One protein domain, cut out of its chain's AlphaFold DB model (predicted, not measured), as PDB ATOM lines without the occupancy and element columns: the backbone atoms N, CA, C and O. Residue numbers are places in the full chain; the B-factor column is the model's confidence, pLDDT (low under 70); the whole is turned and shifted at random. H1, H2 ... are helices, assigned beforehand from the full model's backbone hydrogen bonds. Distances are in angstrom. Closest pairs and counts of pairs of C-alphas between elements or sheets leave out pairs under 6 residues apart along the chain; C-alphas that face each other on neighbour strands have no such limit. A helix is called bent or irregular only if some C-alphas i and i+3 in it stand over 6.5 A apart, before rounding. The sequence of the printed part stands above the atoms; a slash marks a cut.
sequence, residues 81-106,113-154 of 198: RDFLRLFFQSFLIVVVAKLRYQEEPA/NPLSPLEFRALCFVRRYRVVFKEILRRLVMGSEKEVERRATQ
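What this domain is: This is residues 81 to 106 and 113 to 154 of the 198 residues of an uncharacterized protein of Trypanosoma cruzi (UniProt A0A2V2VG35). Two long helices cross as an open X: H1 passes over the first arm of the bent helix H2, H2a, while the second arm, H2b, leads away from the crossing to the short helix H3, which turns off at a corner at the far end. The middle of H1 packs on H2a, and H3 stays apart from both of these. The printed part has 68 residues with three named helices, in the order H1, H2, H3, and no named strand; its class is all helix. The whole is loose, with a radius of gyration of the C-alphas of 15.8 A, and elongated, spanning 46 by 28 by 16 A.

Where its parts are: H1 is residues 81 to 103, running 32.6 A from C-alpha 81 at (200.624, 269.821, 152.739) to C-alpha 103 at (225.028, 285.560, 137.958). H2 is residues 117 to 142, assigned as one helix by its hydrogen bonds, but bent: C-alphas 128 and 131 are 7.5 A apart. Its arm H2a is residues 117 to 128, 16.4 A long, and its arm H2b is residues 131 to 142, 15.2 A long; residues 129 and 130 belong to neither. H3 is residues 145 to 152, 10.6 A long, ending with C-alpha 152 at (205.275, 257.944, 131.002).

How they stand to each other: H1 touches H2a with residues 87 to 97 alone, and the closest C-alphas, those of Ser 90 and Ala 122, are 4.6 A apart. The two run opposite ways at a steep tilt of 59 degrees. H2a and H2b stand at a steep tilt of 62 degrees. H1 and H2b are close but not clearly touching, with the closest C-alphas, those of Leu 84 and Phe 133, 7.7 A apart. H2b, with residues 138 to 142 alone, and H3 only just touch, and only at the corner by their link, with 3 pairs of C-alphas within 8 A. The closest C-alphas there are those of Met 142 and Val 148, 5.3 A apart, and the lines are about perpendicular at 78 degrees. H3 is apart from H1 and from H2a. In H1, H2a, H2b and H3 every O i to N i+4 pair is within hydrogen-bond range.

The domain as a whole: The two C-alphas farthest apart in the domain are those of Ala 106 and Lys 146, 47.7 A. Residues 107 to 112 are not printed, and C-alphas 106 and 113 are 12.7 A apart across this cut, which lies in the link from H1 to H2. The link from H2 to H3 is tight, with 2 residues between them. The mean pLDDT of the printed part is 81.8, and the model's confidence is low, under 70, in residues 105 to 106, residue 113 and residues 142 to 154.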
ATOM      1  N   ARG A  81     200.647 268.432 153.206       87.88
ATOM      2  CA  ARG A  81     200.624 269.821 152.739       87.88
ATOM      3  C   ARG A  81     201.711 270.672 153.398       87.88
ATOM      4  O   ARG A  81     202.356 271.457 152.709       87.88
ATOM      5  N   ASP A  82     201.921 270.531 154.702       88.88
ATOM      6  CA  ASP A  82     202.924 271.313 155.432       88.88
ATOM      7  C   ASP A  82     204.341 270.837 155.091       88.88
ATOM      8  O   ASP A  82     205.228 271.663 154.874       88.88
ATOM      9  N   PHE A  83     204.530 269.525 154.900       89.81
ATOM     10  CA  PHE A  83     205.764 268.980 154.330       89.81
ATOM     11  C   PHE A  83     206.055 269.566 152.941       89.81
ATOM     12  O   PHE A  83     207.157 270.054 152.702       89.81
ATOM     13  N   LEU A  84     205.071 269.560 152.035       90.12
ATOM     14  CA  LEU A  84     205.232 270.097 150.683       90.12
ATOM     15  C   LEU A  84     205.563 271.590 150.719       90.12
ATOM     16  O   LEU A  84     206.489 272.016 150.036       90.12
ATOM     17  N   ARG A  85     204.870 272.379 151.549       92.00
ATOM     18  CA  ARG A  85     205.161 273.809 151.734       92.00
ATOM     19  C   ARG A  85     206.607 274.040 152.170       92.00
ATOM     20  O   ARG A  85     207.315 274.807 151.523       92.00
ATOM     21  N   LEU A  86     207.059 273.341 153.212       91.69
ATOM     22  CA  LEU A  86     208.430 273.456 153.719       91.69
ATOM     23  C   LEU A  86     209.469 272.987 152.692       91.69
ATOM     24  O   LEU A  86     210.522 273.613 152.542       91.69
ATOM     25  N   PHE A  87     209.172 271.912 151.960       92.25
ATOM     26  CA  PHE A  87     210.045 271.385 150.918       92.25
ATOM     27  C   PHE A  87     210.188 272.367 149.754       92.25
ATOM     28  O   PHE A  87     211.312 272.679 149.370       92.25
ATOM     29  N   PHE A  88     209.083 272.912 149.237       92.31
ATOM     30  CA  PHE A  88     209.116 273.906 148.162       92.31
ATOM     31  C   PHE A  88     209.787 275.204 148.598       92.31
ATOM     32  O   PHE A  88     210.608 275.735 147.856       92.31
ATOM     33  N   GLN A  89     209.514 275.686 149.810       93.44
ATOM     34  CA  GLN A  89     210.185 276.866 150.352       93.44
ATOM     35  C   GLN A  89     211.705 276.659 150.427       93.44
ATOM     36  O   GLN A  89     212.470 277.496 149.954       93.44
ATOM     37  N   SER A  90     212.147 275.516 150.956       91.75
ATOM     38  CA  SER A  90     213.570 275.168 151.027       91.75
ATOM     39  C   SER A  90     214.185 275.009 149.633       91.75
ATOM     40  O   SER A  90     215.292 275.479 149.380       91.75
ATOM     41  N   PHE A  91     213.460 274.385 148.705       92.19
ATOM     42  CA  PHE A  91     213.893 274.212 147.323       92.19
ATOM     43  C   PHE A  91     214.079 275.553 146.606       92.19
ATOM     44  O   PHE A  91     215.115 275.765 145.981       92.19
ATOM     45  N   LEU A  92     213.134 276.486 146.750       93.25
ATOM     46  CA  LEU A  92     213.232 277.824 146.165       93.25
ATOM     47  C   LEU A  92     214.430 278.601 146.715       93.25
ATOM     48  O   LEU A  92     215.155 279.212 145.935       93.25
ATOM     49  N   ILE A  93     214.694 278.519 148.023       91.88
ATOM     50  CA  ILE A  93     215.889 279.125 148.633       91.88
ATOM     51  C   ILE A  93     217.162 278.593 147.957       91.88
ATOM     52  O   ILE A  93     218.037 279.374 147.592       91.88
ATOM     53  N   VAL A  94     217.251 277.279 147.726       90.88
ATOM     54  CA  VAL A  94     218.404 276.654 147.053       90.88
ATOM     55  C   VAL A  94     218.512 277.066 145.580       90.88
ATOM     56  O   VAL A  94     219.620 277.277 145.086       90.88
ATOM     57  N   VAL A  95     217.393 277.188 144.861       90.12
ATOM     58  CA  VAL A  95     217.386 277.637 143.459       90.12
ATOM     59  C   VAL A  95     217.860 279.083 143.357       90.12
ATOM     60  O   VAL A  95     218.749 279.370 142.560       90.12
ATOM     61  N   VAL A  96     217.338 279.976 144.200       88.81
ATOM     62  CA  VAL A  96     217.772 281.378 144.252       88.81
ATOM     63  C   VAL A  96     219.254 281.465 144.613       88.81
ATOM     64  O   VAL A  96     219.987 282.194 143.951       88.81
ATOM     65  N   ALA A  97     219.722 280.675 145.585       86.44
ATOM     66  CA  ALA A  97     221.142 280.570 145.911       86.44
ATOM     67  C   ALA A  97     221.970 280.252 144.659       86.44
ATOM     68  O   ALA A  97     222.884 280.995 144.313       86.44
ATOM     69  N   LYS A  98     221.605 279.186 143.932       85.00
ATOM     70  CA  LYS A  98     222.291 278.762 142.703       85.00
ATOM     71  C   LYS A  98     222.267 279.812 141.598       85.00
ATOM     72  O   LYS A  98     223.277 279.970 140.920       85.00
ATOM     73  N   LEU A  99     221.154 280.519 141.418       84.69
ATOM     74  CA  LEU A  99     221.062 281.597 140.432       84.69
ATOM     75  C   LEU A  99     222.028 282.735 140.768       84.69
ATOM     76  O   LEU A  99     222.730 283.206 139.880       84.69
ATOM     77  N   ARG A 100     222.156 283.099 142.050       81.38
ATOM     78  CA  ARG A 100     223.140 284.101 142.490       81.38
ATOM     79  C   ARG A 100     224.579 283.672 142.202       81.38
ATOM     80  O   ARG A 100     225.373 284.500 141.772       81.38
ATOM     81  N   TYR A 101     224.906 282.388 142.368       76.81
ATOM     82  CA  TYR A 101     226.225 281.868 141.982       76.81
ATOM     83  C   TYR A 101     226.483 281.908 140.478       76.81
ATOM     84  O   TYR A 101     227.628 282.070 140.076       76.81
ATOM     85  N   GLN A 102     225.455 281.720 139.650       77.44
ATOM     86  CA  GLN A 102     225.601 281.765 138.190       77.44
ATOM     87  C   GLN A 102     225.648 283.191 137.635       77.44
ATOM     88  O   GLN A 102     226.146 283.401 136.532       77.44
ATOM     89  N   GLU A 103     225.090 284.157 138.361       74.69
ATOM     90  CA  GLU A 103     225.028 285.560 137.958       74.69
ATOM     91  C   GLU A 103     226.290 286.356 138.331       74.69
ATOM     92  O   GLU A 103     226.548 287.381 137.705       74.69
ATOM     93  N   GLU A 104     227.106 285.872 139.277       71.94
ATOM     94  CA  GLU A 104     228.437 286.435 139.550       71.94
ATOM     95  C   GLU A 104     229.344 286.266 138.311       71.94
ATOM     96  O   GLU A 104     229.642 285.137 137.904       71.94
ATOM     97  N   PRO A 105     229.777 287.367 137.668       63.03
ATOM     98  CA  PRO A 105     230.627 287.292 136.491       63.03
ATOM     99  C   PRO A 105     232.005 286.734 136.863       63.03
ATOM    100  O   PRO A 105     232.630 287.172 137.828       63.03
ATOM    101  N   ALA A 106     232.524 285.828 136.027       60.00
ATOM    102  CA  ALA A 106     233.826 285.160 136.174       60.00
ATOM    103  C   ALA A 106     235.054 286.103 136.192       60.00
ATOM    104  O   ALA A 106     236.191 285.641 136.228       60.00
ATOM    105  N   ASN A 113     231.034 283.095 147.029       69.88
ATOM    106  CA  ASN A 113     230.451 283.539 148.288       69.88
ATOM    107  C   ASN A 113     229.942 282.292 149.016       69.88
ATOM    108  O   ASN A 113     229.170 281.558 148.413       69.88
ATOM    109  N   PRO A 114     230.374 281.956 150.236       75.88
ATOM    110  CA  PRO A 114     229.899 280.743 150.890       75.88
ATOM    111  C   PRO A 114     228.378 280.806 151.067       75.88
ATOM    112  O   PRO A 114     227.816 281.884 151.269       75.88
ATOM    113  N   LEU A 115     227.712 279.650 150.969       81.56
ATOM    114  CA  LEU A 115     226.269 279.559 151.198       81.56
ATOM    115  C   LEU A 115     225.949 280.160 152.566       81.56
ATOM    116  O   LEU A 115     226.616 279.855 153.558       81.56
ATOM    117  N   SER A 116     224.905 280.980 152.637       86.81
ATOM    118  CA  SER A 116     224.417 281.456 153.924       86.81
ATOM    119  C   SER A 116     223.963 280.267 154.787       86.81
ATOM    120  O   SER A 116     223.522 279.239 154.256       86.81
ATOM    121  N   PRO A 117     224.000 280.384 156.127       88.69
ATOM    122  CA  PRO A 117     223.565 279.306 157.018       88.69
ATOM    123  C   PRO A 117     222.140 278.806 156.728       88.69
ATOM    124  O   PRO A 117     221.849 277.620 156.893       88.69
ATOM    125  N   LEU A 118     221.257 279.699 156.268       90.12
ATOM    126  CA  LEU A 118     219.890 279.363 155.875       90.12
ATOM    127  C   LEU A 118     219.859 278.515 154.597       90.12
ATOM    128  O   LEU A 118     219.174 277.496 154.559       90.12
ATOM    129  N   GLU A 119     220.618 278.900 153.573       91.94
ATOM    130  CA  GLU A 119     220.703 278.148 152.316       91.94
ATOM    131  C   GLU A 119     221.339 276.780 152.522       91.94
ATOM    132  O   GLU A 119     220.876 275.795 151.953       91.94
ATOM    133  N   PHE A 120     222.360 276.699 153.376       89.12
ATOM    134  CA  PHE A 120     222.974 275.428 153.732       89.12
ATOM    135  C   PHE A 120     221.972 274.499 154.432       89.12
ATOM    136  O   PHE A 120     221.836 273.335 154.053       89.12
ATOM    137  N   ARG A 121     221.196 275.010 155.400       90.25
ATOM    138  CA  ARG A 121     220.124 274.237 156.055       90.25
ATOM    139  C   ARG A 121     219.045 273.802 155.065       90.25
ATOM    140  O   ARG A 121     218.646 272.640 155.088       90.25
ATOM    141  N   ALA A 122     218.613 274.699 154.179       90.75
ATOM    142  CA  ALA A 122     217.635 274.395 153.138       90.75
ATOM    143  C   ALA A 122     218.153 273.314 152.174       90.75
ATOM    144  O   ALA A 122     217.433 272.367 151.861       90.75
ATOM    145  N   LEU A 123     219.424 273.386 151.772       90.62
ATOM    146  CA  LEU A 123     220.072 272.381 150.932       90.62
ATOM    147  C   LEU A 123     220.122 271.015 151.620       90.62
ATOM    148  O   LEU A 123     219.783 270.005 151.001       90.62
ATOM    149  N   CYS A 124     220.512 270.974 152.894       91.19
ATOM    150  CA  CYS A 124     220.517 269.747 153.688       91.19
ATOM    151  C   CYS A 124     219.108 269.155 153.820       91.19
ATOM    152  O   CYS A 124     218.933 267.950 153.638       91.19
ATOM    153  N   PHE A 125     218.097 269.995 154.061       90.81
ATOM    154  CA  PHE A 125     216.701 269.573 154.126       90.81
ATOM    155  C   PHE A 125     216.237 268.965 152.795       90.81
ATOM    156  O   PHE A 125     215.763 267.830 152.761       90.81
ATOM    157  N   VAL A 126     216.451 269.664 151.677       91.69
ATOM    158  CA  VAL A 126     216.081 269.179 150.339       91.69
ATOM    159  C   VAL A 126     216.792 267.864 150.019       91.69
ATOM    160  O   VAL A 126     216.150 266.925 149.558       91.69
ATOM    161  N   ARG A 127     218.096 267.747 150.303       91.81
ATOM    162  CA  ARG A 127     218.862 266.510 150.067       91.81
ATOM    163  C   ARG A 127     218.322 265.338 150.879       91.81
ATOM    164  O   ARG A 127     218.157 264.256 150.321       91.81
ATOM    165  N   ARG A 128     218.016 265.566 152.159       91.94
ATOM    166  CA  ARG A 128     217.492 264.542 153.070       91.94
ATOM    167  C   ARG A 128     216.103 264.061 152.658       91.94
ATOM    168  O   ARG A 128     215.844 262.864 152.675       91.94
ATOM    169  N   TYR A 129     215.225 264.976 152.255       90.06
ATOM    170  CA  TYR A 129     213.821 264.665 151.983       90.06
ATOM    171  C   TYR A 129     213.484 264.486 150.497       90.06
ATOM    172  O   TYR A 129     212.328 264.218 150.172       90.06
ATOM    173  N   ARG A 130     214.468 264.551 149.585       90.38
ATOM    174  CA  ARG A 130     214.242 264.370 148.134       90.38
ATOM    175  C   ARG A 130     213.542 263.053 147.801       90.38
ATOM    176  O   ARG A 130     212.714 263.010 146.899       90.38
ATOM    177  N   VAL A 131     213.902 261.977 148.503       90.12
ATOM    178  CA  VAL A 131     213.386 260.628 148.234       90.12
ATOM    179  C   VAL A 131     211.935 260.539 148.691       90.12
ATOM    180  O   VAL A 131     211.070 260.161 147.912       90.12
ATOM    181  N   VAL A 132     211.654 261.006 149.909       89.44
ATOM    182  CA  VAL A 132     210.295 261.085 150.466       89.44
ATOM    183  C   VAL A 132     209.391 261.950 149.585       89.44
ATOM    184  O   VAL A 132     208.265 261.568 149.291       89.44
ATOM    185  N   PHE A 133     209.893 263.084 149.096       88.12
ATOM    186  CA  PHE A 133     209.163 263.931 148.158       88.12
ATOM    187  C   PHE A 133     208.833 263.206 146.846       88.12
ATOM    188  O   PHE A 133     207.689 263.262 146.398       88.12
ATOM    189  N   LYS A 134     209.793 262.479 146.251       87.56
ATOM    190  CA  LYS A 134     209.542 261.658 145.053       87.56
ATOM    191  C   LYS A 134     208.468 260.601 145.308       87.56
ATOM    192  O   LYS A 134     207.595 260.426 144.467       87.56
ATOM    193  N   GLU A 135     208.502 259.938 146.459       86.88
ATOM    194  CA  GLU A 135     207.494 258.943 146.842       86.88
ATOM    195  C   GLU A 135     206.102 259.558 147.008       86.88
ATOM    196  O   GLU A 135     205.116 259.018 146.508       86.88
ATOM    197  N   ILE A 136     206.012 260.726 147.645       86.44
ATOM    198  CA  ILE A 136     204.755 261.465 147.781       86.44
ATOM    199  C   ILE A 136     204.218 261.868 146.404       86.44
ATOM    200  O   ILE A 136     203.038 261.664 146.135       86.44
ATOM    201  N   LEU A 137     205.067 262.387 145.511       83.88
ATOM    202  CA  LEU A 137     204.657 262.726 144.146       83.88
ATOM    203  C   LEU A 137     204.202 261.499 143.357       83.88
ATOM    204  O   LEU A 137     203.178 261.565 142.681       83.88
ATOM    205  N   ARG A 138     204.917 260.373 143.455       83.25
ATOM    206  CA  ARG A 138     204.510 259.116 142.814       83.25
ATOM    207  C   ARG A 138     203.109 258.722 143.266       83.25
ATOM    208  O   ARG A 138     202.230 258.581 142.428       83.25
ATOM    209  N   ARG A 139     202.884 258.662 144.580       81.81
ATOM    210  CA  ARG A 139     201.600 258.248 145.162       81.81
ATOM    211  C   ARG A 139     200.456 259.219 144.866       81.81
ATOM    212  O   ARG A 139     199.359 258.767 144.567       81.81
ATOM    213  N   LEU A 140     200.692 260.531 144.963       78.25
ATOM    214  CA  LEU A 140     199.632 261.544 144.856       78.25
ATOM    215  C   LEU A 140     199.372 262.027 143.427       78.25
ATOM    216  O   LEU A 140     198.229 262.312 143.088       78.25
ATOM    217  N   VAL A 141     200.414 262.167 142.606       70.31
ATOM    218  CA  VAL A 141     200.306 262.755 141.258       70.31
ATOM    219  C   VAL A 141     200.220 261.676 140.190       70.31
ATOM    220  O   VAL A 141     199.430 261.804 139.255       70.31
ATOM    221  N   MET A 142     201.021 260.617 140.319       66.00
ATOM    222  CA  MET A 142     201.066 259.543 139.324       66.00
ATOM    223  C   MET A 142     200.210 258.325 139.693       66.00
ATOM    224  O   MET A 142     199.948 257.509 138.824       66.00
ATOM    225  N   GLY A 143     199.716 258.220 140.929       68.19
ATOM    226  CA  GLY A 143     198.872 257.107 141.366       68.19
ATOM    227  C   GLY A 143     199.654 255.800 141.557       68.19
ATOM    228  O   GLY A 143     200.761 255.800 142.093       68.19
ATOM    229  N   SER A 144     199.053 254.667 141.172       62.72
ATOM    230  CA  SER A 144     199.706 253.347 141.241       62.72
ATOM    231  C   SER A 144     200.817 253.206 140.194       62.72
ATOM    232  O   SER A 144     200.794 253.887 139.173       62.72
ATOM    233  N   GLU A 145     201.754 252.279 140.395       63.72
ATOM    234  CA  GLU A 145     202.875 252.025 139.472       63.72
ATOM    235  C   GLU A 145     202.423 251.779 138.015       63.72
ATOM    236  O   GLU A 145     203.067 252.233 137.074       63.72
ATOM    237  N   LYS A 146     201.233 251.193 137.825       65.44
ATOM    238  CA  LYS A 146     200.614 250.984 136.503       65.44
ATOM    239  C   LYS A 146     200.170 252.283 135.816       65.44
ATOM    240  O   LYS A 146     200.182 252.381 134.593       65.44
ATOM    241  N   GLU A 147     199.776 253.290 136.591       62.69
ATOM    242  CA  GLU A 147     199.385 254.609 136.073       62.69
ATOM    243  C   GLU A 147     200.621 255.465 135.748       62.69
ATOM    244  O   GLU A 147     200.588 256.255 134.804       62.69
ATOM    245  N   VAL A 148     201.742 255.246 136.451       62.44
ATOM    246  CA  VAL A 148     203.052 255.825 136.102       62.44
ATOM    247  C   VAL A 148     203.478 255.377 134.705       62.44
ATOM    248  O   VAL A 148     203.840 256.215 133.887       62.44
ATOM    249  N   GLU A 149     203.391 254.079 134.404       62.25
ATOM    250  CA  GLU A 149     203.762 253.519 133.097       62.25
ATOM    251  C   GLU A 149     202.853 254.034 131.965       62.25
ATOM    252  O   GLU A 149     203.327 254.468 130.909       62.25
ATOM    253  N   ARG A 150     201.538 254.106 132.220       68.88
ATOM    254  CA  ARG A 150     200.561 254.665 131.272       68.88
ATOM    255  C   ARG A 150     200.792 256.158 130.992       68.88
ATOM    256  O   ARG A 150     200.526 256.624 129.887       68.88
ATOM    257  N   ARG A 151     201.267 256.928 131.978       62.97
ATOM    258  CA  ARG A 151     201.550 258.366 131.816       62.97
ATOM    259  C   ARG A 151     202.955 258.666 131.320       62.97
ATOM    260  O   ARG A 151     203.131 259.678 130.665       62.97
ATOM    261  N   ALA A 152     203.937 257.810 131.578       63.47
ATOM    262  CA  ALA A 152     205.275 257.944 131.002       63.47
ATOM    263  C   ALA A 152     205.267 257.713 129.480       63.47
ATOM    264  O   ALA A 152     206.079 258.288 128.762       63.47
ATOM    265  N   THR A 153     204.319 256.908 128.991       61.44
ATOM    266  CA  THR A 153     204.070 256.693 127.556       61.44
ATOM    267  C   THR A 153     203.186 257.777 126.926       61.44
ATOM    268  O   THR A 153     203.199 257.941 125.707       61.44
ATOM    269  N   GLN A 154     202.466 258.569 127.732       60.59
ATOM    270  CA  GLN A 154     201.788 259.783 127.276       60.59
ATOM    271  C   GLN A 154     202.749 260.965 127.367       60.59
ATOM    272  O   GLN A 154     203.069 261.454 128.447       60.59
TER     273      GLN A 154